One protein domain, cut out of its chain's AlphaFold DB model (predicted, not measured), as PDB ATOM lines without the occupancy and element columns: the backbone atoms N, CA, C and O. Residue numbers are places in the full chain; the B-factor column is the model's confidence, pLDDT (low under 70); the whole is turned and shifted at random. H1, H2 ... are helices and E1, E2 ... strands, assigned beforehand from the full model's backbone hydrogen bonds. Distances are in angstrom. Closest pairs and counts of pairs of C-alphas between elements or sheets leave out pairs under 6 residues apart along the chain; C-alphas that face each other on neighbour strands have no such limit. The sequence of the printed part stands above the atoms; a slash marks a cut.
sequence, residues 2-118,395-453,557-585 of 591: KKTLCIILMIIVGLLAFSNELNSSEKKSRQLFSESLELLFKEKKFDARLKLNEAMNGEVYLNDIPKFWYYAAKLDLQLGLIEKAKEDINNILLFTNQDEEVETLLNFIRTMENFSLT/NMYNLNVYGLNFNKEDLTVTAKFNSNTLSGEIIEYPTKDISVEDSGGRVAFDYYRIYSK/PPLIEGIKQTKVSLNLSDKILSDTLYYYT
ATOM      1  N   LYS A   2     161.638 213.404 118.199       67.81
ATOM      2  CA  LYS A   2     160.562 213.589 119.212       67.81
ATOM      3  C   LYS A   2     159.403 212.573 119.132       67.81
ATOM      4  O   LYS A   2     158.978 212.066 120.162       67.81
ATOM      5  N   LYS A   3     158.929 212.229 117.924       69.19
ATOM      6  CA  LYS A   3     157.866 211.217 117.725       69.19
ATOM      7  C   LYS A   3     158.319 209.802 118.113       69.19
ATOM      8  O   LYS A   3     157.589 209.096 118.790       69.19
ATOM      9  N   THR A   4     159.541 209.428 117.740       75.50
ATOM     10  CA  THR A   4     160.149 208.133 118.079       75.50
ATOM     11  C   THR A   4     160.345 207.981 119.591       75.50
ATOM     12  O   THR A   4     160.040 206.932 120.140       75.50
ATOM     13  N   LEU A   5     160.763 209.053 120.276       81.19
ATOM     14  CA  LEU A   5     160.894 209.087 121.736       81.19
ATOM     15  C   LEU A   5     159.535 208.937 122.446       81.19
ATOM     16  O   LEU A   5     159.442 208.199 123.417       81.19
ATOM     17  N   CYS A   6     158.473 209.583 121.944       81.00
ATOM     18  CA  CYS A   6     157.116 209.416 122.487       81.00
ATOM     19  C   CYS A   6     156.577 207.992 122.314       81.00
ATOM     20  O   CYS A   6     155.921 207.485 123.216       81.00
ATOM     21  N   ILE A   7     156.860 207.343 121.180       83.06
ATOM     22  CA  ILE A   7     156.463 205.947 120.938       83.06
ATOM     23  C   ILE A   7     157.191 205.012 121.910       83.06
ATOM     24  O   ILE A   7     156.549 204.178 122.535       83.06
ATOM     25  N   ILE A   8     158.502 205.194 122.102       83.94
ATOM     26  CA  ILE A   8     159.282 204.411 123.073       83.94
ATOM     27  C   ILE A   8     158.748 204.617 124.496       83.94
ATOM     28  O   ILE A   8     158.572 203.646 125.223       83.94
ATOM     29  N   LEU A   9     158.428 205.855 124.885       86.06
ATOM     30  CA  LEU A   9     157.876 206.145 126.209       86.06
ATOM     31  C   LEU A   9     156.494 205.504 126.412       86.06
ATOM     32  O   LEU A   9     156.242 204.943 127.470       86.06
ATOM     33  N   MET A  10     155.616 205.536 125.400       82.50
ATOM     34  CA  MET A  10     154.316 204.853 125.453       82.50
ATOM     35  C   MET A  10     154.462 203.333 125.541       82.50
ATOM     36  O   MET A  10     153.713 202.706 126.281       82.50
ATOM     37  N   ILE A  11     155.437 202.744 124.841       84.06
ATOM     38  CA  ILE A  11     155.738 201.311 124.948       84.06
ATOM     39  C   ILE A  11     156.234 200.978 126.358       84.06
ATOM     40  O   ILE A  11     155.752 200.022 126.947       84.06
ATOM     41  N   ILE A  12     157.134 201.781 126.934       84.19
ATOM     42  CA  ILE A  12     157.632 201.566 128.302       84.19
ATOM     43  C   ILE A  12     156.502 201.707 129.326       84.19
ATOM     44  O   ILE A  12     156.367 200.852 130.191       84.19
ATOM     45  N   VAL A  13     155.663 202.742 129.227       79.81
ATOM     46  CA  VAL A  13     154.515 202.924 130.133       79.81
ATOM     47  C   VAL A  13     153.499 201.794 129.966       79.81
ATOM     48  O   VAL A  13     152.996 201.292 130.965       79.81
ATOM     49  N   GLY A  14     153.241 201.350 128.733       76.62
ATOM     50  CA  GLY A  14     152.388 200.193 128.457       76.62
ATOM     51  C   GLY A  14     152.950 198.900 129.047       76.62
ATOM     52  O   GLY A  14     152.212 198.160 129.684       76.62
ATOM     53  N   LEU A  15     154.259 198.662 128.916       74.94
ATOM     54  CA  LEU A  15     154.944 197.510 129.510       74.94
ATOM     55  C   LEU A  15     154.926 197.557 131.043       74.94
ATOM     56  O   LEU A  15     154.705 196.530 131.671       74.94
ATOM     57  N   LEU A  16     155.124 198.731 131.648       74.19
ATOM     58  CA  LEU A  16     155.066 198.906 133.103       74.19
ATOM     59  C   LEU A  16     153.641 198.727 133.644       74.19
ATOM     60  O   LEU A  16     153.461 198.091 134.677       74.19
ATOM     61  N   ALA A  17     152.630 199.257 132.950       68.94
ATOM     62  CA  ALA A  17     151.228 199.075 133.320       68.94
ATOM     63  C   ALA A  17     150.810 197.603 133.207       68.94
ATOM     64  O   ALA A  17     150.262 197.058 134.160       68.94
ATOM     65  N   PHE A  18     151.162 196.947 132.097       65.81
ATOM     66  CA  PHE A  18     150.906 195.525 131.883       65.81
ATOM     67  C   PHE A  18     151.643 194.655 132.910       65.81
ATOM     68  O   PHE A  18     151.051 193.761 133.495       65.81
ATOM     69  N   SER A  19     152.910 194.958 133.214       66.06
ATOM     70  CA  SER A  19     153.676 194.248 134.246       66.06
ATOM     71  C   SER A  19     153.084 194.411 135.648       66.06
ATOM     72  O   SER A  19     153.145 193.469 136.434       66.06
ATOM     73  N   ASN A  20     152.537 195.583 135.982       69.75
ATOM     74  CA  ASN A  20     151.881 195.811 137.272       69.75
ATOM     75  C   ASN A  20     150.527 195.096 137.362       69.75
ATOM     76  O   ASN A  20     150.191 194.569 138.421       69.75
ATOM     77  N   GLU A  21     149.760 195.068 136.271       67.25
ATOM     78  CA  GLU A  21     148.485 194.351 136.193       67.25
ATOM     79  C   GLU A  21     148.693 192.834 136.300       67.25
ATOM     80  O   GLU A  21     148.062 192.207 137.150       67.25
ATOM     81  N   LEU A  22     149.664 192.287 135.554       61.84
ATOM     82  CA  LEU A  22     150.095 190.887 135.646       61.84
ATOM     83  C   LEU A  22     150.488 190.509 137.080       61.84
ATOM     84  O   LEU A  22     149.997 189.530 137.630       61.84
ATOM     85  N   ASN A  23     151.332 191.323 137.725       72.31
ATOM     86  CA  ASN A  23     151.779 191.080 139.099       72.31
ATOM     87  C   ASN A  23     150.604 191.124 140.101       72.31
ATOM     88  O   ASN A  23     150.504 190.295 141.004       72.31
ATOM     89  N   SER A  24     149.659 192.055 139.928       76.25
ATOM     90  CA  SER A  24     148.477 192.146 140.797       76.25
ATOM     91  C   SER A  24     147.502 190.982 140.603       76.25
ATOM     92  O   SER A  24     146.895 190.528 141.575       76.25
ATOM     93  N   SER A  25     147.305 190.539 139.363       78.06
ATOM     94  CA  SER A  25     146.447 189.407 139.007       78.06
ATOM     95  C   SER A  25     147.027 188.098 139.544       78.06
ATOM     96  O   SER A  25     146.341 187.327 140.211       78.06
ATOM     97  N   GLU A  26     148.332 187.909 139.375       79.62
ATOM     98  CA  GLU A  26     149.071 186.748 139.858       79.62
ATOM     99  C   GLU A  26     149.093 186.655 141.392       79.62
ATOM    100  O   GLU A  26     148.799 185.599 141.965       79.62
ATOM    101  N   LYS A  27     149.327 187.779 142.079       80.62
ATOM    102  CA  LYS A  27     149.215 187.855 143.542       80.62
ATOM    103  C   LYS A  27     147.810 187.489 144.027       80.62
ATOM    104  O   LYS A  27     147.662 186.785 145.024       80.62
ATOM    105  N   LYS A  28     146.768 187.902 143.296       86.06
ATOM    106  CA  LYS A  28     145.381 187.528 143.601       86.06
ATOM    107  C   LYS A  28     145.140 186.025 143.425       86.06
ATOM    108  O   LYS A  28     144.511 185.425 144.293       86.06
ATOM    109  N   SER A  29     145.658 185.399 142.366       87.38
ATOM    110  CA  SER A  29     145.566 183.942 142.173       87.38
ATOM    111  C   SER A  29     146.216 183.179 143.330       87.38
ATOM    112  O   SER A  29     145.640 182.229 143.858       87.38
ATOM    113  N   ARG A  30     147.388 183.628 143.793       84.06
ATOM    114  CA  ARG A  30     148.091 183.032 144.942       84.06
ATOM    115  C   ARG A  30     147.353 183.235 146.265       84.06
ATOM    116  O   ARG A  30     147.287 182.310 147.071       84.06
ATOM    117  N   GLN A  31     146.729 184.396 146.462       86.19
ATOM    118  CA  GLN A  31     145.856 184.632 147.611       86.19
ATOM    119  C   GLN A  31     144.661 183.665 147.615       86.19
ATOM    120  O   GLN A  31     144.389 183.038 148.635       86.19
ATOM    121  N   LEU A  32     143.981 183.488 146.476       91.25
ATOM    122  CA  LEU A  32     142.867 182.538 146.354       91.25
ATOM    123  C   LEU A  32     143.331 181.092 146.589       91.25
ATOM    124  O   LEU A  32     142.642 180.323 147.252       91.25
ATOM    125  N   PHE A  33     144.525 180.725 146.118       90.50
ATOM    126  CA  PHE A  33     145.133 179.431 146.429       90.50
ATOM    127  C   PHE A  33     145.347 179.250 147.942       90.50
ATOM    128  O   PHE A  33     145.000 178.210 148.496       90.50
ATOM    129  N   SER A  34     145.842 180.280 148.636       88.31
ATOM    130  CA  SER A  34     145.974 180.267 150.099       88.31
ATOM    131  C   SER A  34     144.620 180.124 150.803       88.31
ATOM    132  O   SER A  34     144.495 179.329 151.731       88.31
ATOM    133  N   GLU A  35     143.584 180.840 150.351       90.69
ATOM    134  CA  GLU A  35     142.217 180.701 150.876       90.69
ATOM    135  C   GLU A  35     141.677 179.273 150.687       90.69
ATOM    136  O   GLU A  35     141.005 178.736 151.567       90.69
ATOM    137  N   SER A  36     141.993 178.634 149.556       93.56
ATOM    138  CA  SER A  36     141.632 177.239 149.285       93.56
ATOM    139  C   SER A  36     142.299 176.274 150.274       93.56
ATOM    140  O   SER A  36     141.612 175.438 150.866       93.56
ATOM    141  N   LEU A  37     143.600 176.443 150.541       90.69
ATOM    142  CA  LEU A  37     144.321 175.652 151.546       90.69
ATOM    143  C   LEU A  37     143.704 175.807 152.943       90.69
ATOM    144  O   LEU A  37     143.462 174.812 153.625       90.69
ATOM    145  N   GLU A  38     143.377 177.034 153.354       88.06
ATOM    146  CA  GLU A  38     142.705 177.269 154.635       88.06
ATOM    147  C   GLU A  38     141.343 176.573 154.728       88.06
ATOM    148  O   GLU A  38     140.985 176.048 155.786       88.06
ATOM    149  N   LEU A  39     140.562 176.581 153.645       91.25
ATOM    150  CA  LEU A  39     139.275 175.890 153.588       91.25
ATOM    151  C   LEU A  39     139.454 174.376 153.704       91.25
ATOM    152  O   LEU A  39     138.694 173.742 154.437       91.25
ATOM    153  N   LEU A  40     140.478 173.808 153.059       89.75
ATOM    154  CA  LEU A  40     140.820 172.396 153.215       89.75
ATOM    155  C   LEU A  40     141.159 172.069 154.677       89.75
ATOM    156  O   LEU A  40     140.613 171.111 155.217       89.75
ATOM    157  N   PHE A  41     141.979 172.885 155.347       83.19
ATOM    158  CA  PHE A  41     142.329 172.669 156.761       83.19
ATOM    159  C   PHE A  41     141.153 172.867 157.719       83.19
ATOM    160  O   PHE A  41     141.133 172.299 158.807       83.19
ATOM    161  N   LYS A  42     140.143 173.636 157.304       86.38
ATOM    162  CA  LYS A  42     138.854 173.763 157.997       86.38
ATOM    163  C   LYS A  42     137.873 172.639 157.630       86.38
ATOM    164  O   LYS A  42     136.697 172.743 157.978       86.38
ATOM    165  N   GLU A  43     138.332 171.590 156.942       86.75
ATOM    166  CA  GLU A  43     137.541 170.430 156.507       86.75
ATOM    167  C   GLU A  43     136.410 170.779 155.517       86.75
ATOM    168  O   GLU A  43     135.428 170.049 155.387       86.75
ATOM    169  N   LYS A  44     136.538 171.890 154.778       89.62
ATOM    170  CA  LYS A  44     135.568 172.350 153.767       89.62
ATOM    171  C   LYS A  44     136.055 172.040 152.351       89.62
ATOM    172  O   LYS A  44     136.346 172.936 151.563       89.62
ATOM    173  N   LYS A  45     136.155 170.749 152.031       90.75
ATOM    174  CA  LYS A  45     136.763 170.224 150.788       90.75
ATOM    175  C   LYS A  45     136.131 170.790 149.511       90.75
ATOM    176  O   LYS A  45     136.842 171.193 148.594       90.75
ATOM    177  N   PHE A  46     134.800 170.842 149.457       90.69
ATOM    178  CA  PHE A  46     134.078 171.365 148.295       90.69
ATOM    179  C   PHE A  46     134.338 172.865 148.090       90.69
ATOM    180  O   PHE A  46     134.694 173.287 146.990       90.69
ATOM    181  N   ASP A  47     134.253 173.657 149.162       92.75
ATOM    182  CA  ASP A  47     134.538 175.095 149.114       92.75
ATOM    183  C   ASP A  47     136.000 175.358 148.728       92.75
ATOM    184  O   ASP A  47     136.278 176.243 147.917       92.75
ATOM    185  N   ALA A  48     136.937 174.554 149.248       93.62
ATOM    186  CA  ALA A  48     138.342 174.605 148.855       93.62
ATOM    187  C   ALA A  48     138.497 174.387 147.344       93.62
ATOM    188  O   ALA A  48     139.194 175.154 146.677       93.62
ATOM    189  N   ARG A  49     137.794 173.404 146.769       94.44
ATOM    190  CA  ARG A  49     137.844 173.118 145.329       94.44
ATOM    191  C   ARG A  49     137.273 174.248 144.476       94.44
ATOM    192  O   ARG A  49     137.856 174.562 143.435       94.44
ATOM    193  N   LEU A  50     136.168 174.863 144.902       94.38
ATOM    194  CA  LEU A  50     135.601 176.042 144.237       94.38
ATOM    195  C   LEU A  50     136.586 177.210 144.251       94.38
ATOM    196  O   LEU A  50     136.857 177.807 143.211       94.38
ATOM    197  N   LYS A  51     137.185 177.475 145.411       95.69
ATOM    198  CA  LYS A  51     138.175 178.534 145.580       95.69
ATOM    199  C   LYS A  51     139.438 178.292 144.742       95.69
ATOM    200  O   LYS A  51     139.969 179.224 144.147       95.69
ATOM    201  N   LEU A  52     139.874 177.038 144.614       94.94
ATOM    202  CA  LEU A  52     140.982 176.669 143.731       94.94
ATOM    203  C   LEU A  52     140.646 176.903 142.251       94.94
ATOM    204  O   LEU A  52     141.500 177.379 141.513       94.94
ATOM    205  N   ASN A  53     139.412 176.628 141.811       93.69
ATOM    206  CA  ASN A  53     138.988 176.961 140.444       93.69
ATOM    207  C   ASN A  53     139.057 178.471 140.179       93.69
ATOM    208  O   ASN A  53     139.503 178.880 139.111       93.69
ATOM    209  N   GLU A  54     138.647 179.305 141.143       93.12
ATOM    210  CA  GLU A  54     138.807 180.763 141.036       93.12
ATOM    211  C   GLU A  54     140.283 181.150 140.872       93.12
ATOM    212  O   GLU A  54     140.600 182.003 140.045       93.12
ATOM    213  N   ALA A  55     141.181 180.491 141.611       90.81
ATOM    214  CA  ALA A  55     142.621 180.712 141.527       90.81
ATOM    215  C   ALA A  55     143.210 180.280 140.169       90.81
ATOM    216  O   ALA A  55     144.015 181.007 139.595       90.81
ATOM    217  N   MET A  56     142.790 179.128 139.633       88.94
ATOM    218  CA  MET A  56     143.244 178.598 138.335       88.94
ATOM    219  C   MET A  56     142.742 179.411 137.132       88.94
ATOM    220  O   MET A  56     143.380 179.394 136.086       88.94
ATOM    221  N   ASN A  57     141.611 180.112 137.269       87.38
ATOM    222  CA  ASN A  57     141.081 181.000 136.228       87.38
ATOM    223  C   ASN A  57     141.831 182.342 136.138       87.38
ATOM    224  O   ASN A  57     141.626 183.090 135.181       87.38
ATOM    225  N   GLY A  58     142.637 182.677 137.150       83.56
ATOM    226  CA  GLY A  58     143.501 183.851 137.146       83.56
ATOM    227  C   GLY A  58     144.828 183.604 136.428       83.56
ATOM    228  O   GLY A  58     145.082 182.538 135.870       83.56
ATOM    229  N   GLU A  59     145.708 184.603 136.445       82.69
ATOM    230  CA  GLU A  59     147.063 184.449 135.910       82.69
ATOM    231  C   GLU A  59     147.945 183.722 136.932       82.69
ATOM    232  O   GLU A  59     147.928 184.048 138.121       82.69
ATOM    233  N   VAL A  60     148.695 182.711 136.487       80.69
ATOM    234  CA  VAL A  60     149.541 181.853 137.335       80.69
ATOM    235  C   VAL A  60     150.910 181.703 136.675       80.69
ATOM    236  O   VAL A  60     151.003 181.550 135.455       80.69
ATOM    237  N   TYR A  61     151.991 181.729 137.462       76.81
ATOM    238  CA  TYR A  61     153.324 181.437 136.932       76.81
ATOM    239  C   TYR A  61     153.380 180.035 136.334       76.81
ATOM    240  O   TYR A  61     152.913 179.078 136.945       76.81
ATOM    241  N   LEU A  62     154.071 179.896 135.201       77.94
ATOM    242  CA  LEU A  62     154.272 178.608 134.531       77.94
ATOM    243  C   LEU A  62     154.805 177.521 135.486       77.94
ATOM    244  O   LEU A  62     154.352 176.385 135.434       77.94
ATOM    245  N   ASN A  63     155.705 177.893 136.402       79.38
ATOM    246  CA  ASN A  63     156.290 176.980 137.391       79.38
ATOM    247  C   ASN A  63     155.320 176.570 138.517       79.38
ATOM    248  O   ASN A  63     155.574 175.590 139.211       79.38
ATOM    249  N   ASP A  64     154.240 177.325 138.733       82.75
ATOM    250  CA  ASP A  64     153.229 177.033 139.753       82.75
ATOM    251  C   ASP A  64     152.041 176.244 139.170       82.75
ATOM    252  O   ASP A  64     151.337 175.580 139.925       82.75
ATOM    253  N   ILE A  65     151.848 176.235 137.841       86.19
ATOM    254  CA  ILE A  65     150.766 175.489 137.173       86.19
ATOM    255  C   ILE A  65     150.733 174.007 137.603       86.19
ATOM    256  O   ILE A  65     149.673 173.576 138.067       86.19
ATOM    257  N   PRO A  66     151.840 173.231 137.556       88.50
ATOM    258  CA  PRO A  66     151.843 171.841 138.027       88.50
ATOM    259  C   PRO A  66     151.341 171.676 139.466       88.50
ATOM    260  O   PRO A  66     150.589 170.750 139.759       88.50
ATOM    261  N   LYS A  67     151.678 172.618 140.358       89.12
ATOM    262  CA  LYS A  67     151.264 172.581 141.768       89.12
ATOM    263  C   LYS A  67     149.754 172.743 141.923       89.12
ATOM    264  O   LYS A  67     149.142 172.056 142.739       89.12
ATOM    265  N   PHE A  68     149.153 173.632 141.131       91.62
ATOM    266  CA  PHE A  68     147.706 173.857 141.132       91.62
ATOM    267  C   PHE A  68     146.960 172.614 140.649       91.62
ATOM    268  O   PHE A  68     146.017 172.190 141.313       91.62
ATOM    269  N   TRP A  69     147.407 172.001 139.550       93.19
ATOM    270  CA  TRP A  69     146.815 170.761 139.040       93.19
ATOM    271  C   TRP A  69     146.992 169.593 140.012       93.19
ATOM    272  O   TRP A  69     146.041 168.853 140.249       93.19
ATOM    273  N   TYR A  70     148.160 169.459 140.650       93.19
ATOM    274  CA  TYR A  70     148.379 168.414 141.655       93.19
ATOM    275  C   TYR A  70     147.442 168.582 142.854       93.19
ATOM    276  O   TYR A  70     146.805 167.632 143.311       93.19
ATOM    277  N   TYR A  71     147.306 169.816 143.347       93.88
ATOM    278  CA  TYR A  71     146.391 170.126 144.438       93.88
ATOM    279  C   TYR A  71     144.920 169.901 144.047       93.88
ATOM    280  O   TYR A  71     144.152 169.340 144.834       93.88
ATOM    281  N   ALA A  72     144.539 170.272 142.822       94.88
ATOM    282  CA  ALA A  72     143.208 170.035 142.274       94.88
ATOM    283  C   ALA A  72     142.885 168.542 142.207       94.88
ATOM    284  O   ALA A  72     141.848 168.133 142.730       94.88
ATOM    285  N   ALA A  73     143.809 167.731 141.687       95.12
ATOM    286  CA  ALA A  73     143.669 166.284 141.642       95.12
ATOM    287  C   ALA A  73     143.450 165.700 143.042       95.12
ATOM    288  O   ALA A  73     142.516 164.930 143.245       95.12
ATOM    289  N   LYS A  74     144.235 166.112 144.048       94.12
ATOM    290  CA  LYS A  74     144.052 165.639 145.431       94.12
ATOM    291  C   LYS A  74     142.677 165.988 146.001       94.12
ATOM    292  O   LYS A  74     142.061 165.137 146.643       94.12
ATOM    293  N   LEU A  75     142.180 167.203 145.767       94.25
ATOM    294  CA  LEU A  75     140.826 167.595 146.178       94.25
ATOM    295  C   LEU A  75     139.755 166.789 145.437       94.25
ATOM    296  O   LEU A  75     138.813 166.306 146.062       94.25
ATOM    297  N   ASP A  76     139.907 166.610 144.127       95.31
ATOM    298  CA  ASP A  76     138.962 165.861 143.301       95.31
ATOM    299  C   ASP A  76     138.903 164.385 143.737       95.31
ATOM    300  O   ASP A  76     137.808 163.844 143.899       95.31
ATOM    301  N   LEU A  77     140.036 163.760 144.084       94.38
ATOM    302  CA  LEU A  77     140.045 162.413 144.661       94.38
ATOM    303  C   LEU A  77     139.353 162.346 146.031       94.38
ATOM    304  O   LEU A  77     138.620 161.391 146.284       94.38
ATOM    305  N   GLN A  78     139.528 163.349 146.901       92.69
ATOM    306  CA  GLN A  78     138.805 163.423 148.182       92.69
ATOM    307  C   GLN A  78     137.289 163.582 148.004       92.69
ATOM    308  O   GLN A  78     136.527 163.156 148.872       92.69
ATOM    309  N   LEU A  79     136.856 164.193 146.901       92.12
ATOM    310  CA  LEU A  79     135.450 164.398 146.545       92.12
ATOM    311  C   LEU A  79     134.854 163.228 145.742       92.12
ATOM    312  O   LEU A  79     133.680 163.277 145.391       92.12
ATOM    313  N   GLY A  80     135.640 162.186 145.443       90.94
ATOM    314  CA  GLY A  80     135.207 161.038 144.636       90.94
ATOM    315  C   GLY A  80     135.197 161.286 143.121       90.94
ATOM    316  O   GLY A  80     134.729 160.441 142.363       90.94
ATOM    317  N   LEU A  81     135.747 162.409 142.649       92.62
ATOM    318  CA  LEU A  81     135.838 162.781 141.233       92.62
ATOM    319  C   LEU A  81     137.088 162.168 140.571       92.62
ATOM    320  O   LEU A  81     137.964 162.876 140.079       92.62
ATOM    321  N   ILE A  82     137.172 160.833 140.570       92.69
ATOM    322  CA  ILE A  82     138.384 160.072 140.200       92.69
ATOM    323  C   ILE A  82     138.846 160.353 138.763       92.69
ATOM    324  O   ILE A  82     140.019 160.643 138.546       92.69
ATOM    325  N   GLU A  83     137.940 160.312 137.782       92.38
ATOM    326  CA  GLU A  83     138.309 160.525 136.370       92.38
ATOM    327  C   GLU A  83     138.842 161.935 136.116       92.38
ATOM    328  O   GLU A  83     139.819 162.113 135.391       92.38
ATOM    329  N   LYS A  84     138.252 162.932 136.778       93.38
ATOM    330  CA  LYS A  84     138.717 164.313 136.690       93.38
ATOM    331  C   LYS A  84     140.111 164.466 137.294       93.38
ATOM    332  O   LYS A  84     140.979 165.067 136.681       93.38
ATOM    333  N   ALA A  85     140.362 163.850 138.448       94.62
ATOM    334  CA  ALA A  85     141.697 163.851 139.029       94.62
ATOM    335  C   ALA A  85     142.739 163.186 138.110       94.62
ATOM    336  O   ALA A  85     143.863 163.668 138.024       94.62
ATOM    337  N   LYS A  86     142.386 162.112 137.389       92.75
ATOM    338  CA  LYS A  86     143.285 161.492 136.397       92.75
ATOM    339  C   LYS A  86     143.591 162.436 135.237       92.75
ATOM    340  O   LYS A  86     144.737 162.491 134.800       92.75
ATOM    341  N   GLU A  87     142.594 163.162 134.738       91.50
ATOM    342  CA  GLU A  87     142.788 164.194 133.715       91.50
ATOM    343  C   GLU A  87     143.738 165.289 134.215       91.50
ATOM    344  O   GLU A  87     144.744 165.572 133.562       91.50
ATOM    345  N   ASP A  88     143.480 165.817 135.414       91.06
ATOM    346  CA  ASP A  88     144.306 166.832 136.066       91.06
ATOM    347  C   ASP A  88     145.762 166.360 136.215       91.06
ATOM    348  O   ASP A  88     146.694 167.104 135.915       91.06
ATOM    349  N   ILE A  89     145.970 165.100 136.609       91.19
ATOM    350  CA  ILE A  89     147.305 164.515 136.735       91.19
ATOM    351  C   ILE A  89     147.989 164.339 135.369       91.19
ATOM    352  O   ILE A  89     149.162 164.675 135.215       91.19
ATOM    353  N   ASN A  90     147.275 163.847 134.356       87.75
ATOM    354  CA  ASN A  90     147.836 163.693 133.013       87.75
ATOM    355  C   ASN A  90     148.248 165.043 132.406       87.75
ATOM    356  O   ASN A  90     149.228 165.104 131.664       87.75
ATOM    357  N   ASN A  91     147.552 166.128 132.754       86.38
ATOM    358  CA  ASN A  91     147.935 167.478 132.348       86.38
ATOM    359  C   ASN A  91     149.273 167.914 132.962       86.38
ATOM    360  O   ASN A  91     150.030 168.620 132.300       86.38
ATOM    361  N   ILE A  92     149.605 167.473 134.182       87.81
ATOM    362  CA  ILE A  92     150.905 167.758 134.820       87.81
ATOM    363  C   ILE A  92     152.052 167.150 134.012       87.81
ATOM    364  O   ILE A  92     153.056 167.821 133.777       87.81
ATOM    365  N   LEU A  93     151.865 165.925 133.504       81.00
ATOM    366  CA  LEU A  93     152.869 165.209 132.707       81.00
ATOM    367  C   LEU A  93     153.230 165.915 131.385       81.00
ATOM    368  O   LEU A  93     154.216 165.565 130.745       81.00
ATOM    369  N   LEU A  94     152.462 166.926 130.963       80.12
ATOM    370  CA  LEU A  94     152.814 167.784 129.825       80.12
ATOM    371  C   LEU A  94     153.910 168.806 130.166       80.12
ATOM    372  O   LEU A  94     154.565 169.326 129.262       80.12
ATOM    373  N   PHE A  95     154.089 169.114 131.453       76.44
ATOM    374  CA  PHE A  95     155.035 170.110 131.956       76.44
ATOM    375  C   PHE A  95     156.276 169.468 132.587       76.44
ATOM    376  O   PHE A  95     157.364 170.038 132.480       76.44
ATOM    377  N   THR A  96     156.132 168.303 133.228       70.88
ATOM    378  CA  THR A  96     157.212 167.610 133.946       70.88
ATOM    379  C   THR A  96     157.142 166.096 133.718       70.88
ATOM    380  O   THR A  96     156.086 165.482 133.815       70.88
ATOM    381  N   ASN A  97     158.283 165.465 133.421       58.03
ATOM    382  CA  ASN A  97     158.353 164.021 133.136       58.03
ATOM    383  C   ASN A  97     158.900 163.186 134.314       58.03
ATOM    384  O   ASN A  97     159.169 162.005 134.119       58.03
ATOM    385  N   GLN A  98     159.177 163.789 135.481       61.31
ATOM    386  CA  GLN A  98     159.943 163.151 136.569       61.31
ATOM    387  C   GLN A  98     159.483 163.557 137.984       61.31
ATOM    388  O   GLN A  98     160.307 163.686 138.889       61.31
ATOM    389  N   ASP A  99     158.181 163.759 138.194       78.69
ATOM    390  CA  ASP A  99     157.657 164.077 139.528       78.69
ATOM    391  C   ASP A  99     157.197 162.793 140.243       78.69
ATOM    392  O   ASP A  99     156.129 162.248 139.961       78.69
ATOM    393  N   GLU A 100     158.002 162.302 141.190       85.88
ATOM    394  CA  GLU A 100     157.733 161.061 141.943       85.88
ATOM    395  C   GLU A 100     156.357 161.054 142.630       85.88
ATOM    396  O   GLU A 100     155.708 160.012 142.729       85.88
ATOM    397  N   GLU A 101     155.891 162.205 143.125       89.06
ATOM    398  CA  GLU A 101     154.567 162.336 143.746       89.06
ATOM    399  C   GLU A 101     153.402 162.179 142.755       89.06
ATOM    400  O   GLU A 101     152.324 161.700 143.123       89.06
ATOM    401  N   VAL A 102     153.623 162.535 141.487       90.31
ATOM    402  CA  VAL A 102     152.663 162.358 140.396       90.31
ATOM    403  C   VAL A 102     152.588 160.881 140.017       90.31
ATOM    404  O   VAL A 102     151.496 160.313 139.936       90.31
ATOM    405  N   GLU A 103     153.744 160.234 139.864       88.00
ATOM    406  CA  GLU A 103     153.832 158.795 139.596       88.00
ATOM    407  C   GLU A 103     153.236 157.962 140.735       88.00
ATOM    408  O   GLU A 103     152.484 157.018 140.485       88.00
ATOM    409  N   THR A 104     153.508 158.339 141.990       89.31
ATOM    410  CA  THR A 104     152.951 157.670 143.175       89.31
ATOM    411  C   THR A 104     151.423 157.728 143.164       89.31
ATOM    412  O   THR A 104     150.769 156.699 143.357       89.31
ATOM    413  N   LEU A 105     150.844 158.903 142.887       90.94
ATOM    414  CA  LEU A 105     149.393 159.087 142.870       90.94
ATOM    415  C   LEU A 105     148.724 158.346 141.701       90.94
ATOM    416  O   LEU A 105     147.701 157.687 141.897       90.94
ATOM    417  N   LEU A 106     149.319 158.376 140.504       89.38
ATOM    418  CA  LEU A 106     148.843 157.583 139.363       89.38
ATOM    419  C   LEU A 106     148.916 156.086 139.640       89.38
ATOM    420  O   LEU A 106     147.965 155.359 139.344       89.38
ATOM    421  N   ASN A 107     150.023 155.612 140.217       87.88
ATOM    422  CA  ASN A 107     150.168 154.198 140.529       87.88
ATOM    423  C   ASN A 107     149.182 153.760 141.612       87.88
ATOM    424  O   ASN A 107     148.668 152.644 141.544       87.88
ATOM    425  N   PHE A 108     148.869 154.630 142.575       89.06
ATOM    426  CA  PHE A 108     147.808 154.390 143.547       89.06
ATOM    427  C   PHE A 108     146.448 154.205 142.856       89.06
ATOM    428  O   PHE A 108     145.812 153.170 143.050       89.06
ATOM    429  N   ILE A 109     146.038 155.132 141.982       90.50
ATOM    430  CA  ILE A 109     144.773 155.015 141.233       90.50
ATOM    431  C   ILE A 109     144.756 153.722 140.400       90.50
ATOM    432  O   ILE A 109     143.812 152.938 140.490       90.50
ATOM    433  N   ARG A 110     145.836 153.439 139.661       87.62
ATOM    434  CA  ARG A 110     145.985 152.222 138.848       87.62
ATOM    435  C   ARG A 110     145.920 150.943 139.685       87.62
ATOM    436  O   ARG A 110     145.332 149.956 139.244       87.62
ATOM    437  N   THR A 111     146.521 150.950 140.875       84.75
ATOM    438  CA  THR A 111     146.485 149.825 141.822       84.75
ATOM    439  C   THR A 111     145.057 149.571 142.290       84.75
ATOM    440  O   THR A 111     144.644 148.418 142.339       84.75
ATOM    441  N   MET A 112     144.288 150.627 142.566       86.44
ATOM    442  CA  MET A 112     142.887 150.524 142.984       86.44
ATOM    443  C   MET A 112     141.951 150.066 141.853       86.44
ATOM    444  O   MET A 112     140.980 149.360 142.115       86.44
ATOM    445  N   GLU A 113     142.240 150.431 140.601       86.00
ATOM    446  CA  GLU A 113     141.475 149.996 139.419       86.00
ATOM    447  C   GLU A 113     141.711 148.524 139.064       86.00
ATOM    448  O   GLU A 113     140.773 147.814 138.713       86.00
ATOM    449  N   ASN A 114     142.956 148.058 139.169       79.50
ATOM    450  CA  ASN A 114     143.353 146.694 138.799       79.50
ATOM    451  C   ASN A 114     143.489 145.770 140.016       79.50
ATOM    452  O   ASN A 114     144.158 144.733 139.950       79.50
ATOM    453  N   PHE A 115     142.913 146.178 141.145       74.06
ATOM    454  CA  PHE A 115     143.125 145.518 142.416       74.06
ATOM    455  C   PHE A 115     142.644 144.063 142.373       74.06
ATOM    456  O   PHE A 115     141.491 143.781 142.052       74.06
ATOM    457  N   SER A 116     143.514 143.135 142.775       70.75
ATOM    458  CA  SER A 116     143.110 141.768 143.097       70.75
ATOM    459  C   SER A 116     144.022 141.164 144.155       70.75
ATOM    460  O   SER A 116     145.248 141.199 144.035       70.75
ATOM    461  N   LEU A 117     143.410 140.508 145.140       65.06
ATOM    462  CA  LEU A 117     144.095 139.700 146.152       65.06
ATOM    463  C   LEU A 117     144.949 138.578 145.555       65.06
ATOM    464  O   LEU A 117     145.947 138.176 146.148       65.06
ATOM    465  N   THR A 118     144.584 138.083 144.373       63.31
ATOM    466  CA  THR A 118     145.295 136.986 143.702       63.31
ATOM    467  C   THR A 118     146.575 137.435 142.999       63.31
ATOM    468  O   THR A 118     147.363 136.586 142.596       63.31
ATOM    469  N   ASN A 395     151.848 148.730 144.592       76.06
ATOM    470  CA  ASN A 395     152.275 149.225 145.891       76.06
ATOM    471  C   ASN A 395     151.475 148.542 147.005       76.06
ATOM    472  O   ASN A 395     150.249 148.500 146.974       76.06
ATOM    473  N   MET A 396     152.177 148.011 148.008       78.56
ATOM    474  CA  MET A 396     151.560 147.428 149.209       78.56
ATOM    475  C   MET A 396     151.127 148.470 150.242       78.56
ATOM    476  O   MET A 396     150.461 148.135 151.227       78.56
ATOM    477  N   TYR A 397     151.540 149.712 150.023       87.00
ATOM    478  CA  TYR A 397     151.360 150.810 150.943       87.00
ATOM    479  C   TYR A 397     150.842 152.031 150.206       87.00
ATOM    480  O   TYR A 397     151.176 152.256 149.043       87.00
ATOM    481  N   ASN A 398     150.068 152.825 150.928       87.81
ATOM    482  CA  ASN A 398     149.566 154.112 150.491       87.81
ATOM    483  C   ASN A 398     150.176 155.178 151.395       87.81
ATOM    484  O   ASN A 398     150.163 155.011 152.615       87.81
ATOM    485  N   LEU A 399     150.682 156.257 150.803       92.38
ATOM    486  CA  LEU A 399     151.147 157.447 151.509       92.38
ATOM    487  C   LEU A 399     150.278 158.627 151.084       92.38
ATOM    488  O   LEU A 399     150.063 158.823 149.891       92.38
ATOM    489  N   ASN A 400     149.787 159.395 152.052       92.19
ATOM    490  CA  ASN A 400     149.053 160.622 151.777       92.19
ATOM    491  C   ASN A 400     149.365 161.715 152.804       92.19
ATOM    492  O   ASN A 400     149.207 161.500 154.002       92.19
ATOM    493  N   VAL A 401     149.734 162.901 152.338       93.12
ATOM    494  CA  VAL A 401     149.849 164.150 153.091       93.12
ATOM    495  C   VAL A 401     148.597 164.979 152.825       93.12
ATOM    496  O   VAL A 401     148.440 165.573 151.760       93.12
ATOM    497  N   TYR A 402     147.686 165.040 153.789       89.06
ATOM    498  CA  TYR A 402     146.346 165.607 153.578       89.06
ATOM    499  C   TYR A 402     146.028 166.803 154.479       89.06
ATOM    500  O   TYR A 402     144.969 167.409 154.336       89.06
ATOM    501  N   GLY A 403     146.956 167.195 155.355       88.25
ATOM    502  CA  GLY A 403     146.900 168.457 156.092       88.25
ATOM    503  C   GLY A 403     148.295 169.050 156.271       88.25
ATOM    504  O   GLY A 403     149.255 168.310 156.463       88.25
ATOM    505  N   LEU A 404     148.428 170.375 156.203       90.44
ATOM    506  CA  LEU A 404     149.717 171.053 156.341       90.44
ATOM    507  C   LEU A 404     149.540 172.462 156.902       90.44
ATOM    508  O   LEU A 404     149.141 173.375 156.195       90.44
ATOM    509  N   ASN A 405     149.861 172.667 158.172       88.75
ATOM    510  CA  ASN A 405     149.752 173.980 158.793       88.75
ATOM    511  C   ASN A 405     151.124 174.651 158.898       88.75
ATOM    512  O   ASN A 405     152.067 174.040 159.399       88.75
ATOM    513  N   PHE A 406     151.219 175.917 158.495       89.69
ATOM    514  CA  PHE A 406     152.403 176.745 158.709       89.69
ATOM    515  C   PHE A 406     152.099 177.823 159.751       89.69
ATOM    516  O   PHE A 406     151.305 178.733 159.508       89.69
ATOM    517  N   ASN A 407     152.733 177.716 160.920       88.50
ATOM    518  CA  ASN A 407     152.653 178.739 161.955       88.50
ATOM    519  C   ASN A 407     153.664 179.851 161.652       88.50
ATOM    520  O   ASN A 407     154.871 179.621 161.713       88.50
ATOM    521  N   LYS A 408     153.160 181.053 161.359       84.44
ATOM    522  CA  LYS A 408     153.979 182.233 161.056       84.44
ATOM    523  C   LYS A 408     154.752 182.765 162.266       84.44
ATOM    524  O   LYS A 408     155.811 183.342 162.066       84.44
ATOM    525  N   GLU A 409     154.240 182.584 163.483       85.50
ATOM    526  CA  GLU A 409     154.859 183.119 164.706       85.50
ATOM    527  C   GLU A 409     156.139 182.353 165.058       85.50
ATOM    528  O   GLU A 409     157.185 182.952 165.290       85.50
ATOM    529  N   ASP A 410     156.067 181.021 165.006       87.88
ATOM    530  CA  ASP A 410     157.182 180.137 165.368       87.88
ATOM    531  C   ASP A 410     157.974 179.627 164.151       87.88
ATOM    532  O   ASP A 410     158.927 178.863 164.300       87.88
ATOM    533  N   LEU A 411     157.558 179.998 162.933       89.94
ATOM    534  CA  LEU A 411     158.089 179.495 161.659       89.94
ATOM    535  C   LEU A 411     158.108 177.959 161.569       89.94
ATOM    536  O   LEU A 411     159.013 177.362 160.983       89.94
ATOM    537  N   THR A 412     157.099 177.298 162.138       92.88
ATOM    538  CA  THR A 412     157.006 175.832 162.137       92.88
ATOM    539  C   THR A 412     155.984 175.328 161.135       92.88
ATOM    540  O   THR A 412     154.846 175.800 161.119       92.88
ATOM    541  N   VAL A 413     156.353 174.299 160.381       93.31
ATOM    542  CA  VAL A 413     155.440 173.534 159.532       93.31
ATOM    543  C   VAL A 413     155.034 172.263 160.267       93.31
ATOM    544  O   VAL A 413     155.867 171.576 160.854       93.31
ATOM    545  N   THR A 414     153.740 171.956 160.252       94.62
ATOM    546  CA  THR A 414     153.172 170.711 160.773       94.62
ATOM    547  C   THR A 414     152.399 170.012 159.665       94.62
ATOM    548  O   THR A 414     151.344 170.491 159.252       94.62
ATOM    549  N   ALA A 415     152.913 168.879 159.194       94.19
ATOM    550  CA  ALA A 415     152.277 168.037 158.192       94.19
ATOM    551  C   ALA A 415     151.519 166.895 158.868       94.19
ATOM    552  O   ALA A 415     152.089 166.160 159.671       94.19
ATOM    553  N   LYS A 416     150.246 166.736 158.520       93.50
ATOM    554  CA  LYS A 416     149.425 165.574 158.846       93.50
ATOM    555  C   LYS A 416     149.482 164.607 157.674       93.50
ATOM    556  O   LYS A 416     149.169 164.987 156.540       93.50
ATOM    557  N   PHE A 417     149.871 163.370 157.945       93.38
ATOM    558  CA  PHE A 417     150.020 162.355 156.916       93.38
ATOM    559  C   PHE A 417     149.471 161.007 157.378       93.38
ATOM    560  O   PHE A 417     149.250 160.767 158.563       93.38
ATOM    561  N   ASN A 418     149.225 160.131 156.414       90.12
ATOM    562  CA  ASN A 418     148.805 158.767 156.647       90.12
ATOM    563  C   ASN A 418     149.661 157.827 155.803       90.12
ATOM    564  O   ASN A 418     149.819 158.048 154.601       90.12
ATOM    565  N   SER A 419     150.194 156.785 156.431       90.62
ATOM    566  CA  SER A 419     150.841 155.678 155.750       90.62
ATOM    567  C   SER A 419     150.164 154.373 156.162       90.62
ATOM    568  O   SER A 419     150.245 153.938 157.310       90.62
ATOM    569  N   ASN A 420     149.463 153.750 155.216       88.50
ATOM    570  CA  ASN A 420     148.694 152.533 155.463       88.50
ATOM    571  C   ASN A 420     149.177 151.390 154.587       88.50
ATOM    572  O   ASN A 420     149.623 151.604 153.464       88.50
ATOM    573  N   THR A 421     148.988 150.162 155.055       83.38
ATOM    574  CA  THR A 421     148.897 148.994 154.180       83.38
ATOM    575  C   THR A 421     147.680 149.119 153.264       83.38
ATOM    576  O   THR A 421     146.734 149.854 153.552       83.38
ATOM    577  N   LEU A 422     147.645 148.329 152.191       75.75
ATOM    578  CA  LEU A 422     146.449 148.207 151.354       75.75
ATOM    579  C   LEU A 422     145.197 147.869 152.165       75.75
ATOM    580  O   LEU A 422     144.148 148.440 151.909       75.75
ATOM    581  N   SER A 423     145.318 147.015 153.186       74.06
ATOM    582  CA  SER A 423     144.224 146.654 154.093       74.06
ATOM    583  C   SER A 423     143.751 147.792 155.014       74.06
ATOM    584  O   SER A 423     142.892 147.550 155.856       74.06
ATOM    585  N   GLY A 424     144.290 149.009 154.908       77.56
ATOM    586  CA  GLY A 424     143.890 150.149 155.739       77.56
ATOM    587  C   GLY A 424     144.453 150.107 157.165       77.56
ATOM    588  O   GLY A 424     143.930 150.767 158.065       77.56
ATOM    589  N   GLU A 425     145.497 149.309 157.409       82.94
ATOM    590  CA  GLU A 425     146.224 149.320 158.680       82.94
ATOM    591  C   GLU A 425     147.344 150.357 158.625       82.94
ATOM    592  O   GLU A 425     148.176 150.311 157.722       82.94
ATOM    593  N   ILE A 426     147.403 151.250 159.615       88.62
ATOM    594  CA  ILE A 426     148.507 152.206 159.744       88.62
ATOM    595  C   ILE A 426     149.816 151.446 159.920       88.62
ATOM    596  O   ILE A 426     149.873 150.426 160.609       88.62
ATOM    597  N   ILE A 427     150.871 151.958 159.304       91.56
ATOM    598  CA  ILE A 427     152.212 151.405 159.388       91.56
ATOM    599  C   ILE A 427     152.886 151.800 160.712       91.56
ATOM    600  O   ILE A 427     152.835 152.950 161.146       91.56
ATOM    601  N   GLU A 428     153.581 150.854 161.350       92.19
ATOM    602  CA  GLU A 428     154.424 151.132 162.523       92.19
ATOM    603  C   GLU A 428     155.893 151.347 162.155       92.19
ATOM    604  O   GLU A 428     156.358 150.834 161.142       92.19
ATOM    605  N   TYR A 429     156.627 152.099 162.982       90.00
ATOM    606  CA  TYR A 429     157.990 152.585 162.715       90.00
ATOM    607  C   TYR A 429     158.154 153.414 161.425       90.00
ATOM    608  O   TYR A 429     159.170 153.269 160.742       90.00
ATOM    609  N   PRO A 430     157.226 154.333 161.088       89.00
ATOM    610  CA  PRO A 430     157.335 155.117 159.859       89.00
ATOM    611  C   PRO A 430     158.611 155.977 159.829       89.00
ATOM    612  O   PRO A 430     159.198 156.184 158.775       89.00
ATOM    613  N   THR A 431     159.133 156.395 160.987       88.94
ATOM    614  CA  THR A 431     160.375 157.185 161.107       88.94
ATOM    615  C   THR A 431     161.629 156.491 160.575       88.94
ATOM    616  O   THR A 431     162.665 157.132 160.443       88.94
ATOM    617  N   LYS A 432     161.589 155.169 160.374       90.06
ATOM    618  CA  LYS A 432     162.712 154.411 159.805       90.06
ATOM    619  C   LYS A 432     162.732 154.446 158.282       90.06
ATOM    620  O   LYS A 432     163.786 154.233 157.696       90.06
ATOM    621  N   ASP A 433     161.587 154.753 157.686       91.19
ATOM    622  CA  ASP A 433     161.363 154.701 156.249       91.19
ATOM    623  C   ASP A 433     161.099 156.109 155.675       91.19
ATOM    624  O   ASP A 433     161.279 156.328 154.480       91.19
ATOM    625  N   ILE A 434     160.704 157.089 156.500       94.06
ATOM    626  CA  ILE A 434     160.311 158.429 156.037       94.06
ATOM    627  C   ILE A 434     161.489 159.398 155.888       94.06
ATOM    628  O   ILE A 434     162.318 159.549 156.785       94.06
ATOM    629  N   SER A 435     161.479 160.148 154.787       95.31
ATOM    630  CA  SER A 435     162.222 161.397 154.607       95.31
ATOM    631  C   SER A 435     161.273 162.557 154.304       95.31
ATOM    632  O   SER A 435     160.233 162.363 153.676       95.31
ATOM    633  N   VAL A 436     161.640 163.762 154.741       96.00
ATOM    634  CA  VAL A 436     160.858 164.985 154.514       96.00
ATOM    635  C   VAL A 436     161.716 165.998 153.776       96.00
ATOM    636  O   VAL A 436     162.864 166.247 154.157       96.00
ATOM    637  N   GLU A 437     161.149 166.579 152.728       94.44
ATOM    638  CA  GLU A 437     161.757 167.640 151.941       94.44
ATOM    639  C   GLU A 437     160.851 168.869 151.939       94.44
ATOM    640  O   GLU A 437     159.640 168.773 151.744       94.44
ATOM    641  N   ASP A 438     161.446 170.038 152.143       90.88
ATOM    642  CA  ASP A 438     160.779 171.324 152.004       90.88
ATOM    643  C   ASP A 438     161.484 172.126 150.915       90.88
ATOM    644  O   ASP A 438     162.705 172.289 150.941       90.88
ATOM    645  N   SER A 439     160.716 172.606 149.937       81.31
ATOM    646  CA  SER A 439     161.220 173.511 148.894       81.31
ATOM    647  C   SER A 439     162.482 173.011 148.160       81.31
ATOM    648  O   SER A 439     163.312 173.811 147.729       81.31
ATOM    649  N   GLY A 440     162.618 171.687 148.007       78.75
ATOM    650  CA  GLY A 440     163.721 171.025 147.298       78.75
ATOM    651  C   GLY A 440     164.914 170.608 148.168       78.75
ATOM    652  O   GLY A 440     165.912 170.136 147.626       78.75
ATOM    653  N   GLY A 441     164.845 170.774 149.494       88.06
ATOM    654  CA  GLY A 441     165.891 170.343 150.425       88.06
ATOM    655  C   GLY A 441     165.360 169.453 151.545       88.06
ATOM    656  O   GLY A 441     164.256 169.660 152.043       88.06
ATOM    657  N   ARG A 442     166.162 168.476 151.984       93.19
ATOM    658  CA  ARG A 442     165.825 167.627 153.138       93.19
ATOM    659  C   ARG A 442     165.816 168.428 154.433       93.19
ATOM    660  O   ARG A 442     166.740 169.198 154.693       93.19
ATOM    661  N   VAL A 443     164.817 168.173 155.269       94.38
ATOM    662  CA  VAL A 443     164.667 168.803 156.585       94.38
ATOM    663  C   VAL A 443     164.685 167.758 157.695       94.38
ATOM    664  O   VAL A 443     164.186 166.643 157.539       94.38
ATOM    665  N   ALA A 444     165.279 168.118 158.833       94.19
ATOM    666  CA  ALA A 444     165.106 167.354 160.062       94.19
ATOM    667  C   ALA A 444     163.698 167.608 160.613       94.19
ATOM    668  O   ALA A 444     163.206 168.735 160.547       94.19
ATOM    669  N   PHE A 445     163.066 166.575 161.158       94.62
ATOM    670  CA  PHE A 445     161.686 166.636 161.621       94.62
ATOM    671  C   PHE A 445     161.498 165.862 162.924       94.62
ATOM    672  O   PHE A 445     162.191 164.878 163.188       94.62
ATOM    673  N   ASP A 446     160.501 166.285 163.688       93.94
ATOM    674  CA  ASP A 446     159.934 165.547 164.802       93.94
ATOM    675  C   ASP A 446     158.703 164.779 164.322       93.94
ATOM    676  O   ASP A 446     157.844 165.326 163.627       93.94
ATOM    677  N   TYR A 447     158.600 163.513 164.715       93.31
ATOM    678  CA  TYR A 447     157.427 162.679 164.470       93.31
ATOM    679  C   TYR A 447     156.628 162.505 165.757       93.31
ATOM    680  O   TYR A 447     157.197 162.237 166.819       93.31
ATOM    681  N   TYR A 448     155.307 162.606 165.651       92.69
ATOM    682  CA  TYR A 448     154.400 162.251 166.731       92.69
ATOM    683  C   TYR A 448     153.058 161.749 166.206       92.69
ATOM    684  O   TYR A 448     152.631 162.069 165.098       92.69
ATOM    685  N   ARG A 449     152.380 160.970 167.044       92.44
ATOM    686  CA  ARG A 449     151.057 160.414 166.801       92.44
ATOM    687  C   ARG A 449     150.057 160.993 167.789       92.44
ATOM    688  O   ARG A 449     150.314 161.024 168.992       92.44
ATOM    689  N   ILE A 450     148.902 161.406 167.285       92.31
ATOM    690  CA  ILE A 450     147.769 161.846 168.098       92.31
ATOM    691  C   ILE A 450     146.645 160.823 167.976       92.31
ATOM    692  O   ILE A 450     146.229 160.467 166.879       92.31
ATOM    693  N   TYR A 451     146.124 160.381 169.114       92.94
ATOM    694  CA  TYR A 451     144.861 159.665 169.212       92.94
ATOM    695  C   TYR A 451     143.728 160.675 169.335       92.94
ATOM    696  O   TYR A 451     143.476 161.188 170.426       92.94
ATOM    697  N   SER A 452     143.068 160.963 168.213       90.44
ATOM    698  CA  SER A 452     142.034 161.998 168.131       90.44
ATOM    699  C   SER A 452     140.621 161.419 168.164       90.44
ATOM    700  O   SER A 452     140.374 160.310 167.670       90.44
ATOM    701  N   LYS A 453     139.683 162.150 168.774       90.25
ATOM    702  CA  LYS A 453     138.254 161.823 168.735       90.25
ATOM    703  C   LYS A 453     137.679 162.275 167.398       90.25
ATOM    704  O   LYS A 453     137.612 163.463 167.105       90.25
ATOM    705  N   PRO A 557     164.818 181.512 158.206       74.00
ATOM    706  CA  PRO A 557     165.008 182.647 157.310       74.00
ATOM    707  C   PRO A 557     166.345 182.589 156.537       74.00
ATOM    708  O   PRO A 557     167.323 182.044 157.055       74.00
ATOM    709  N   PRO A 558     166.439 183.216 155.346       72.50
ATOM    710  CA  PRO A 558     165.398 184.010 154.689       72.50
ATOM    711  C   PRO A 558     164.337 183.141 154.000       72.50
ATOM    712  O   PRO A 558     164.658 182.231 153.237       72.50
ATOM    713  N   LEU A 559     163.061 183.461 154.232       75.00
ATOM    714  CA  LEU A 559     161.943 182.810 153.553       75.00
ATOM    715  C   LEU A 559     161.638 183.556 152.256       75.00
ATOM    716  O   LEU A 559     161.323 184.740 152.261       75.00
ATOM    717  N   ILE A 560     161.747 182.859 151.129       77.69
ATOM    718  CA  ILE A 560     161.316 183.398 149.834       77.69
ATOM    719  C   ILE A 560     159.785 183.372 149.813       77.69
ATOM    720  O   ILE A 560     159.226 182.293 149.968       77.69
ATOM    721  N   GLU A 561     159.112 184.496 149.582       78.31
ATOM    722  CA  GLU A 561     157.644 184.539 149.528       78.31
ATOM    723  C   GLU A 561     157.060 183.620 148.437       78.31
ATOM    724  O   GLU A 561     157.658 183.411 147.377       78.31
ATOM    725  N   GLY A 562     155.869 183.074 148.697       80.75
ATOM    726  CA  GLY A 562     155.077 182.320 147.723       80.75
ATOM    727  C   GLY A 562     154.582 180.963 148.224       80.75
ATOM    728  O   GLY A 562     154.528 180.700 149.430       80.75
ATOM    729  N   ILE A 563     154.206 180.109 147.264       85.00
ATOM    730  CA  ILE A 563     153.718 178.746 147.504       85.00
ATOM    731  C   ILE A 563     154.912 177.821 147.733       85.00
ATOM    732  O   ILE A 563     155.727 177.583 146.832       85.00
ATOM    733  N   LYS A 564     154.990 177.298 148.950       88.56
ATOM    734  CA  LYS A 564     155.964 176.303 149.392       88.56
ATOM    735  C   LYS A 564     155.336 174.928 149.421       88.56
ATOM    736  O   LYS A 564     154.113 174.797 149.395       88.56
ATOM    737  N   GLN A 565     156.186 173.915 149.457       90.56
ATOM    738  CA  GLN A 565     155.757 172.530 149.431       90.56
ATOM    739  C   GLN A 565     156.510 171.719 150.471       90.56
ATOM    740  O   GLN A 565     157.719 171.895 150.639       90.56
ATOM    741  N   THR A 566     155.780 170.812 151.101       93.88
ATOM    742  CA  THR A 566     156.310 169.765 151.962       93.88
ATOM    743  C   THR A 566     156.072 168.445 151.260       93.88
ATOM    744  O   THR A 566     154.922 168.026 151.108       93.88
ATOM    745  N   LYS A 567     157.156 167.808 150.830       95.06
ATOM    746  CA  LYS A 567     157.157 166.468 150.257       95.06
ATOM    747  C   LYS A 567     157.531 165.473 151.346       95.06
ATOM    748  O   LYS A 567     158.543 165.633 152.030       95.06
ATOM    749  N   VAL A 568     156.705 164.452 151.519       96.06
ATOM    750  CA  VAL A 568     156.966 163.320 152.408       96.06
ATOM    751  C   VAL A 568     157.186 162.104 151.527       96.06
ATOM    752  O   VAL A 568     156.373 161.825 150.648       96.06
ATOM    753  N   SER A 569     158.268 161.378 151.779       95.44
ATOM    754  CA  SER A 569     158.607 160.167 151.038       95.44
ATOM    755  C   SER A 569     158.771 158.989 151.984       95.44
ATOM    756  O   SER A 569     159.418 159.121 153.019       95.44
ATOM    757  N   LEU A 570     158.210 157.838 151.624       93.44
ATOM    758  CA  LEU A 570     158.377 156.549 152.286       93.44
ATOM    759  C   LEU A 570     159.315 155.674 151.442       93.44
ATOM    760  O   LEU A 570     158.959 155.264 150.336       93.44
ATOM    761  N   ASN A 571     160.501 155.388 151.971       91.38
ATOM    762  CA  ASN A 571     161.554 154.619 151.316       91.38
ATOM    763  C   ASN A 571     161.401 153.128 151.655       91.38
ATOM    764  O   ASN A 571     161.703 152.704 152.767       91.38
ATOM    765  N   LEU A 572     160.935 152.334 150.694       86.81
ATOM    766  CA  LEU A 572     160.650 150.903 150.816       86.81
ATOM    767  C   LEU A 572     161.671 150.088 150.015       86.81
ATOM    768  O   LEU A 572     161.324 149.458 149.019       86.81
ATOM    769  N   SER A 573     162.933 150.103 150.448       82.81
ATOM    770  CA  SER A 573     164.056 149.441 149.763       82.81
ATOM    771  C   SER A 573     164.264 149.935 148.319       82.81
ATOM    772  O   SER A 573     164.946 150.935 148.113       82.81
ATOM    773  N   ASP A 574     163.676 149.269 147.325       80.69
ATOM    774  CA  ASP A 574     163.793 149.564 145.893       80.69
ATOM    775  C   ASP A 574     162.715 150.525 145.371       80.69
ATOM    776  O   ASP A 574     162.760 150.933 144.209       80.69
ATOM    777  N   LYS A 575     161.757 150.910 146.219       85.00
ATOM    778  CA  LYS A 575     160.658 151.814 145.865       85.00
ATOM    779  C   LYS A 575     160.579 153.016 146.782       85.00
ATOM    780  O   LYS A 575     160.798 152.910 147.986       85.00
ATOM    781  N   ILE A 576     160.168 154.141 146.215       89.62
ATOM    782  CA  ILE A 576     159.872 155.365 146.953       89.62
ATOM    783  C   ILE A 576     158.415 155.720 146.677       89.62
ATOM    784  O   ILE A 576     158.004 155.809 145.523       89.62
ATOM    785  N   LEU A 577     157.630 155.886 147.739       92.38
ATOM    786  CA  LEU A 577     156.301 156.490 147.651       92.38
ATOM    787  C   LEU A 577     156.423 157.928 148.110       92.38
ATOM    788  O   LEU A 577     156.894 158.153 149.220       92.38
ATOM    789  N   SER A 578     155.985 158.875 147.298       94.00
ATOM    790  CA  SER A 578     156.089 160.297 147.608       94.00
ATOM    791  C   SER A 578     154.724 160.966 147.521       94.00
ATOM    792  O   SER A 578     153.939 160.670 146.625       94.00
ATOM    793  N   ASP A 579     154.442 161.882 148.440       94.81
ATOM    794  CA  ASP A 579     153.283 162.766 148.347       94.81
ATOM    795  C   ASP A 579     153.621 164.156 148.898       94.81
ATOM    796  O   ASP A 579     154.448 164.309 149.801       94.81
ATOM    797  N   THR A 580     152.963 165.168 148.345       93.44
ATOM    798  CA  THR A 580     153.251 166.580 148.575       93.44
ATOM    799  C   THR A 580     151.980 167.335 148.975       93.44
ATOM    800  O   THR A 580     150.881 167.094 148.462       93.44
ATOM    801  N   LEU A 581     152.114 168.290 149.897       92.81
ATOM    802  CA  LEU A 581     151.102 169.323 150.135       92.81
ATOM    803  C   LEU A 581     151.760 170.701 150.241       92.81
ATOM    804  O   LEU A 581     152.973 170.815 150.425       92.81
ATOM    805  N   TYR A 582     150.956 171.751 150.088       91.69
ATOM    806  CA  TYR A 582     151.433 173.120 149.925       91.69
ATOM    807  C   TYR A 582     151.060 174.017 151.104       91.69
ATOM    808  O   TYR A 582     150.032 173.818 151.750       91.69
ATOM    809  N   TYR A 583     151.887 175.029 151.352       89.19
ATOM    810  CA  TYR A 583     151.625 176.099 152.315       89.19
ATOM    811  C   TYR A 583     152.076 177.453 151.763       89.19
ATOM    812  O   TYR A 583     152.805 177.530 150.769       89.19
ATOM    813  N   TYR A 584     151.619 178.536 152.392       85.69
ATOM    814  CA  TYR A 584     151.816 179.894 151.894       85.69
ATOM    815  C   TYR A 584     152.658 180.755 152.842       85.69
ATOM    816  O   TYR A 584     152.417 180.773 154.048       85.69
ATOM    817  N   THR A 585     153.638 181.480 152.290       81.50
ATOM    818  CA  THR A 585     154.651 182.240 153.061       81.50
ATOM    819  C   THR A 585     154.696 183.741 152.763       81.50
ATOM    820  O   THR A 585     155.595 184.429 153.231       81.50
TER     821      THR A 585
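AT A GLANCE: This is residues 2 to 118, 395 to 453 and 557 to 585 of the 591 residues of an uncharacterized protein of Oceanotoga teriensis (UniProt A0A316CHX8). A long straight helix, H1, makes the length of this domain: residues 2 to 21 stick out free, and its far part joins a compact body. There H2 to H5 fold back and forth, with H3 over E6 and H5 beside E6 of a small sandwich made by the sheets E3-E5-E6 and E1-E2. The printed part has 205 residues, five named helices followed by six named strands; both sheets are antiparallel, and the class is mixed. It is only just loose, close to compact, with a radius of gyration of the C-alphas of 20.2 A, and only just elongated, spanning 80 by 41 by 34 A.

HOW THE PARTS SIT: Start with H1, residues 2 to 41, whose residues 28 to 40 alone touch H2, residues 45 to 56; the closest C-alphas, Ser 36 and Ala 48, are 4.2 A apart. H2 touches H3, residues 65 to 78, at Arg 49 and Leu 75, C-alphas 6.3 A apart. H3 touches H4, residues 82 to 92, at Ala 73 and Ala 85, C-alphas 4.1 A apart. With residues 102 to 106 alone, H5, residues 100 to 113, touches H4; the closest C-alphas, Ile 89 and Val 102, are 6.8 A apart. Each of these four pairs is a helical hairpin at a shallow tilt, from 9 degrees for H1 and H2 to 28 degrees for H4 and H5. In the five helices every O i to N i+4 pair is within hydrogen-bond range. Past the first cut, E1, residues 397 to 407, and E2, residues 412 to 421, form a hairpin, with N 398 and O 420 2.8 A apart. E3, residues 434 to 438, is antiparallel to E5, residues 563 to 572, with N 435 and O 569 2.9 A apart. E4, residues 446 to 452, pairs with no named strand. E5 and E6, residues 575 to 584, form a hairpin, with N 568 and O 579 2.8 A apart. The two sheets face each other as a sandwich, their facing parts 8.5 A centre to centre. H1 and H3 on one face of E3-E5-E6 give two layers, helices over a sheet; H5 stands at the sheet's level.

IN THESE COORDINATES: Find C-alpha 2 at (160.562, 213.589, 119.212); from there H1 runs 58.5 A to C-alpha 41 at (142.329, 172.669, 156.761). E1 measures 30.0 A, E2 29.1 A and E5 28.9 A. E6 runs 30.1 A to C-alpha 584 at (151.816, 179.894, 151.894).

THE WHOLE: Look for the farthest C-alphas at Lys 2 and Thr 118, 81.9 A apart. Residues 119 to 394 and 454 to 556 are not printed, with gaps of 14.3 A and 35.8 A between C-alphas. Of the links printed whole, E2 to E3 is long. Twelve residues have pLDDT under 70: 2 to 3, 17 to 22, 97 to 98 and 117 to 118.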